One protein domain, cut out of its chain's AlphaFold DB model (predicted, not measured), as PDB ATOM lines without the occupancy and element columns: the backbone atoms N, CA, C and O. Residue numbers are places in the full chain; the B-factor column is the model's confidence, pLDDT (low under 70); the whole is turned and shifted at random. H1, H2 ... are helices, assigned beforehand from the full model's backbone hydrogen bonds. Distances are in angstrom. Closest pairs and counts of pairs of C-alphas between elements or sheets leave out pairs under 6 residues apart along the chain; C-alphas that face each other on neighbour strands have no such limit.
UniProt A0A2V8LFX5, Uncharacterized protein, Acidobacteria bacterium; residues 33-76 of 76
ATOM      1  N   LEU A  33     102.156 162.673 130.094       91.88
ATOM      2  CA  LEU A  33     103.136 163.723 130.328       91.88
ATOM      3  C   LEU A  33     104.519 163.224 129.909       91.88
ATOM      4  O   LEU A  33     104.926 162.134 130.315       91.88
ATOM      5  N   ASP A  34     105.238 164.024 129.128       94.19
ATOM      6  CA  ASP A  34     106.644 163.760 128.841       94.19
ATOM      7  C   ASP A  34     107.499 164.089 130.074       94.19
ATOM      8  O   ASP A  34     107.535 165.225 130.552       94.19
ATOM      9  N   ILE A  35     108.170 163.066 130.602       93.31
ATOM     10  CA  ILE A  35     109.039 163.150 131.781       93.31
ATOM     11  C   ILE A  35     110.506 162.862 131.447       93.31
ATOM     12  O   ILE A  35     111.307 162.686 132.364       93.31
ATOM     13  N   THR A  36     110.878 162.817 130.164       94.75
ATOM     14  CA  THR A  36     112.229 162.444 129.706       94.75
ATOM     15  C   THR A  36     113.301 163.280 130.406       94.75
ATOM     16  O   THR A  36     114.168 162.741 131.093       94.75
ATOM     17  N   ARG A  37     113.141 164.608 130.387       91.56
ATOM     18  CA  ARG A  37     114.056 165.551 131.048       91.56
ATOM     19  C   ARG A  37     114.123 165.382 132.569       91.56
ATOM     20  O   ARG A  37     115.178 165.556 133.170       91.56
ATOM     21  N   LEU A  38     113.003 165.059 133.216       90.94
ATOM     22  CA  LEU A  38     112.983 164.818 134.662       90.94
ATOM     23  C   LEU A  38     113.793 163.564 135.009       90.94
ATOM     24  O   LEU A  38     114.537 163.555 135.987       90.94
ATOM     25  N   MET A  39     113.663 162.517 134.199       92.19
ATOM     26  CA  MET A  39     114.367 161.255 134.401       92.19
ATOM     27  C   MET A  39     115.874 161.377 134.165       92.19
ATOM     28  O   MET A  39     116.639 160.727 134.873       92.19
ATOM     29  N   GLU A  40     116.300 162.210 133.213       92.94
ATOM     30  CA  GLU A  40     117.711 162.572 133.019       92.94
ATOM     31  C   GLU A  40     118.269 163.274 134.261       92.94
ATOM     32  O   GLU A  40     119.228 162.796 134.856       92.94
ATOM     33  N   ILE A  41     117.594 164.322 134.746       91.38
ATOM     34  CA  ILE A  41     118.025 165.082 135.933       91.38
ATOM     35  C   ILE A  41     118.120 164.201 137.188       91.38
ATOM     36  O   ILE A  41     119.018 164.375 138.010       91.38
ATOM     37  N   LEU A  42     117.178 163.272 137.374       91.56
ATOM     38  CA  LEU A  42     117.176 162.374 138.533       91.56
ATOM     39  C   LEU A  42     118.256 161.292 138.449       91.56
ATOM     40  O   LEU A  42     118.648 160.757 139.483       91.56
ATOM     41  N   ARG A  43     118.743 160.969 137.247       90.81
ATOM     42  CA  ARG A  43     119.856 160.030 137.062       90.81
ATOM     43  C   ARG A  43     121.151 160.591 137.637       90.81
ATOM     44  O   ARG A  43     121.890 159.854 138.279       90.81
ATOM     45  N   ASP A  44     121.355 161.894 137.486       91.06
ATOM     46  CA  ASP A  44     122.537 162.604 137.979       91.06
ATOM     47  C   ASP A  44     122.462 162.920 139.486       91.06
ATOM     48  O   ASP A  44     123.376 163.522 140.049       91.06
ATOM     49  N   ARG A  45     121.370 162.531 140.168       87.50
ATOM     50  CA  ARG A  45     121.114 162.816 141.592       87.50
ATOM     51  C   ARG A  45     120.783 161.547 142.382       87.50
ATOM     52  O   ARG A  45     119.617 161.319 142.733       87.50
ATOM     53  N   PRO A  46     121.790 160.711 142.692       82.44
ATOM     54  CA  PRO A  46     121.579 159.516 143.499       82.44
ATOM     55  C   PRO A  46     121.036 159.892 144.889       82.44
ATOM     56  O   PRO A  46     121.541 160.800 145.540       82.44
ATOM     57  N   GLY A  47     119.979 159.203 145.332       85.69
ATOM     58  CA  GLY A  47     119.332 159.418 146.638       85.69
ATOM     59  C   GLY A  47     117.998 160.174 146.597       85.69
ATOM     60  O   GLY A  47     117.240 160.125 147.564       85.69
ATOM     61  N   VAL A  48     117.644 160.811 145.476       88.56
ATOM     62  CA  VAL A  48     116.342 161.483 145.336       88.56
ATOM     63  C   VAL A  48     115.269 160.494 144.872       88.56
ATOM     64  O   VAL A  48     115.360 159.896 143.800       88.56
ATOM     65  N   SER A  49     114.200 160.349 145.659       90.56
ATOM     66  CA  SER A  49     113.043 159.540 145.261       90.56
ATOM     67  C   SER A  49     112.295 160.175 144.084       90.56
ATOM     68  O   SER A  49     111.874 161.333 144.145       90.56
ATOM     69  N   LYS A  50     112.052 159.388 143.027       89.94
ATOM     70  CA  LYS A  50     111.285 159.807 141.839       89.94
ATOM     71  C   LYS A  50     109.866 160.262 142.201       89.94
ATOM     72  O   LYS A  50     109.381 161.255 141.665       89.94
ATOM     73  N   SER A  51     109.225 159.559 143.140       90.38
ATOM     74  CA  SER A  51     107.885 159.902 143.634       90.38
ATOM     75  C   SER A  51     107.882 161.277 144.307       90.38
ATOM     76  O   SER A  51     107.061 162.137 143.983       90.38
ATOM     77  N   LEU A  52     108.870 161.533 145.171       91.25
ATOM     78  CA  LEU A  52     109.009 162.821 145.851       91.25
ATOM     79  C   LEU A  52     109.242 163.966 144.856       91.25
ATOM     80  O   LEU A  52     108.611 165.015 144.969       91.25
ATOM     81  N   ALA A  53     110.094 163.748 143.851       91.50
ATOM     82  CA  ALA A  53     110.347 164.731 142.802       91.50
ATOM     83  C   ALA A  53     109.067 165.085 142.025       91.50
ATOM     84  O   ALA A  53     108.787 166.263 141.802       91.50
ATOM     85  N   TYR A  54     108.247 164.088 141.679       90.69
ATOM     86  CA  TYR A  54     106.962 164.310 141.016       90.69
ATOM     87  C   TYR A  54     105.983 165.112 141.889       90.69
ATOM     88  O   TYR A  54     105.398 166.098 141.432       90.69
ATOM     89  N   HIS A  55     105.840 164.744 143.166       90.81
ATOM     90  CA  HIS A  55     104.973 165.465 144.100       90.81
ATOM     91  C   HIS A  55     105.412 166.919 144.305       90.81
ATOM     92  O   HIS A  55     104.564 167.815 144.359       90.81
ATOM     93  N   TYR A  56     106.721 167.172 144.355       90.94
ATOM     94  CA  TYR A  56     107.268 168.521 144.451       90.94
ATOM     95  C   TYR A  56     106.929 169.371 143.222       90.94
ATOM     96  O   TYR A  56     106.438 170.489 143.367       90.94
ATOM     97  N   LEU A  57     107.122 168.838 142.011       89.56
ATOM     98  CA  LEU A  57     106.799 169.556 140.772       89.56
ATOM     99  C   LEU A  57     105.307 169.889 140.674       89.56
ATOM    100  O   LEU A  57     104.946 171.012 140.318       89.56
ATOM    101  N   ARG A  58     104.436 168.949 141.066       89.75
ATOM    102  CA  ARG A  58     102.988 169.184 141.182       89.75
ATOM    103  C   ARG A  58     102.689 170.340 142.139       89.75
ATOM    104  O   ARG A  58     101.817 171.161 141.867       89.75
ATOM    105  N   TYR A  59     103.349 170.390 143.291       89.12
ATOM    106  CA  TYR A  59     103.150 171.466 144.262       89.12
ATOM    107  C   TYR A  59     103.638 172.821 143.728       89.12
ATOM    108  O   TYR A  59     102.957 173.842 143.860       89.12
ATOM    109  N   ALA A  60     104.790 172.829 143.061       85.81
ATOM    110  CA  ALA A  60     105.389 174.038 142.517       85.81
ATOM    111  C   ALA A  60     104.569 174.663 141.369       85.81
ATOM    112  O   ALA A  60     104.513 175.890 141.265       85.81
ATOM    113  N   SER A  61     103.874 173.853 140.556       84.00
ATOM    114  CA  SER A  61     102.990 174.354 139.489       84.00
ATOM    115  C   SER A  61     101.713 175.013 140.026       84.00
ATOM    116  O   SER A  61     101.262 176.022 139.484       84.00
ATOM    117  N   GLN A  62     101.157 174.499 141.131       78.50
ATOM    118  CA  GLN A  62      99.962 175.057 141.783       78.50
ATOM    119  C   GLN A  62     100.217 176.436 142.393       78.50
ATOM    120  O   GLN A  62      99.338 177.293 142.398       78.50
ATOM    121  N   THR A  63     101.425 176.660 142.903       77.81
ATOM    122  CA  THR A  63     101.787 177.898 143.606       77.81
ATOM    123  C   THR A  63     102.158 179.049 142.664       77.81
ATOM    124  O   THR A  63     102.509 180.118 143.154       77.81
ATOM    125  N   LYS A  64     102.080 178.863 141.328       59.16
ATOM    126  CA  LYS A  64     102.590 179.810 140.311       59.16
ATOM    127  C   LYS A  64     103.967 180.375 140.694       59.16
ATOM    128  O   LYS A  64     104.244 181.559 140.519       59.16
ATOM    129  N   SER A  65     104.838 179.530 141.240       52.31
ATOM    130  CA  SER A  65     106.237 179.902 141.429       52.31
ATOM    131  C   SER A  65     106.947 179.826 140.075       52.31
ATOM    132  O   SER A  65     106.744 178.879 139.315       52.31
ATOM    133  N   ASN A  66     107.715 180.866 139.739       48.19
ATOM    134  CA  ASN A  66     108.419 180.993 138.463       48.19
ATOM    135  C   ASN A  66     109.215 179.698 138.158       48.19
ATOM    136  O   ASN A  66     109.998 179.279 139.017       48.19
ATOM    137  N   PRO A  67     109.045 179.046 136.989       49.75
ATOM    138  CA  PRO A  67     109.658 177.744 136.685       49.75
ATOM    139  C   PRO A  67     111.191 177.699 136.827       49.75
ATOM    140  O   PRO A  67     111.754 176.635 137.085       49.75
ATOM    141  N   SER A  68     111.873 178.843 136.747       48.16
ATOM    142  CA  SER A  68     113.316 178.986 136.996       48.16
ATOM    143  C   SER A  68     113.737 178.737 138.455       48.16
ATOM    144  O   SER A  68     114.857 178.296 138.706       48.16
ATOM    145  N   VAL A  69     112.845 178.938 139.431       52.19
ATOM    146  CA  VAL A  69     113.126 178.722 140.866       52.19
ATOM    147  C   VAL A  69     113.085 177.233 141.233       52.19
ATOM    148  O   VAL A  69     113.779 176.790 142.149       52.19
ATOM    149  N   ILE A  70     112.304 176.440 140.496       52.62
ATOM    150  CA  ILE A  70     112.071 175.012 140.754       52.62
ATOM    151  C   ILE A  70     113.344 174.194 140.489       52.62
ATOM    152  O   ILE A  70     113.702 173.323 141.279       52.62
ATOM    153  N   VAL A  71     114.068 174.514 139.411       52.12
ATOM    154  CA  VAL A  71     115.316 173.823 139.046       52.12
ATOM    155  C   VAL A  71     116.434 174.145 140.042       52.12
ATOM    156  O   VAL A  71     117.158 173.235 140.447       52.12
ATOM    157  N   SER A  72     116.519 175.403 140.495       52.88
ATOM    158  CA  SER A  72     117.542 175.875 141.443       52.88
ATOM    159  C   SER A  72     117.373 175.303 142.857       52.88
ATOM    160  O   SER A  72     118.364 175.039 143.535       52.88
ATOM    161  N   LYS A  73     116.136 175.058 143.310       51.84
ATOM    162  CA  LYS A  73     115.885 174.465 144.637       51.84
ATOM    163  C   LYS A  73     116.155 172.964 144.712       51.84
ATOM    164  O   LYS A  73     116.350 172.457 145.805       51.84
ATOM    165  N   MET A  74     116.191 172.262 143.579       51.72
ATOM    166  CA  MET A  74     116.606 170.855 143.528       51.72
ATOM    167  C   MET A  74     118.126 170.676 143.346       51.72
ATOM    168  O   MET A  74     118.585 169.545 143.219       51.72
ATOM    169  N   THR A  75     118.901 171.768 143.265       49.78
ATOM    170  CA  THR A  75     120.366 171.754 143.059       49.78
ATOM    171  C   THR A  75     121.182 172.061 144.318       49.78
ATOM    172  O   THR A  75     122.404 172.121 144.225       49.78
ATOM    173  N   LYS A  76     120.536 172.269 145.471       38.09
ATOM    174  CA  LYS A  76     121.199 172.476 146.763       38.09
ATOM    175  C   LYS A  76     120.854 171.367 147.737       38.09
ATOM    176  O   LYS A  76     119.682 170.934 147.711       38.09
TER     177      LYS A  76
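AT A GLANCE: This is residues 33 to 76 of the 76 residues of an uncharacterized protein of Acidobacteria bacterium (UniProt A0A2V8LFX5). One longer helix, H2, has a shorter helix near each of its two ends: H1 near its first end and H3 near its last, where the chain folds back. The arrangement is open, with few contacts, and H1 and H3 stand apart from each other. The printed part has 44 residues with three named helices, H1, H2 and H3 in that order, and no named strand, and its class is all helix. The whole is compact, with a radius of gyration of the C-alphas of 10.4 A, and the C-alphas span 27 by 25 by 16 A along their three main axes.

HOW THE PARTS SIT: From the first printed residue, Leu 33, the backbone reaches H1, residues 36 to 43, and a short link of 6 residues joins it to H2, residues 50 to 62. H1 and H2 are close but not clearly touching, with one pair of C-alphas within 8 A, those of Leu 42 and Lys 50, 7.2 A apart. They run opposite ways at a steep tilt of 52 degrees. A tight link of 4 residues then joins H2 to H3, residues 67 to 73. H2 and H3 only just touch, with 3 pairs of C-alphas within 8 A, and H2 does so with residues 57 to 61 alone. Their closest C-alphas are those of Ala 60 and Ile 70, 7.0 A apart. H2 and H3 form a helical hairpin, running opposite ways at a steep tilt of 43 degrees. H1 and H3 are apart. In H1 and H2 every O i to N i+4 pair is within hydrogen-bond range, while in H3 1 of 3 such pairs is, beside 2 of 4 O i to N i+3 pairs.

IN THESE COORDINATES: H1 runs from Thr 36, with its C-alpha at (112.229, 162.444, 129.706), to Arg 43, 10.9 A from first to last C-alpha. H2 runs from Lys 50, with its C-alpha at (111.285, 159.807, 141.839), to Gln 62, and measures 19.0 A. H3 runs from Pro 67 to Lys 73, 10.6 A, and the C-alpha of Lys 73 is at (115.885, 174.465, 144.637).

THE WHOLE: The two C-alphas farthest apart are those of Pro 46 and Lys 64, at 28.0 A, and the C-alphas of Leu 33 and Lys 76, the first and last printed, are 25.9 A apart. The printed part has no cut and no long link, and it ends at the chain's last residue, Lys 76. The mean pLDDT of the printed part is 78.0. Residues 64 to 76 are under 70, and the mean of H3 is 51, against 92 for H1 and 89 for H2.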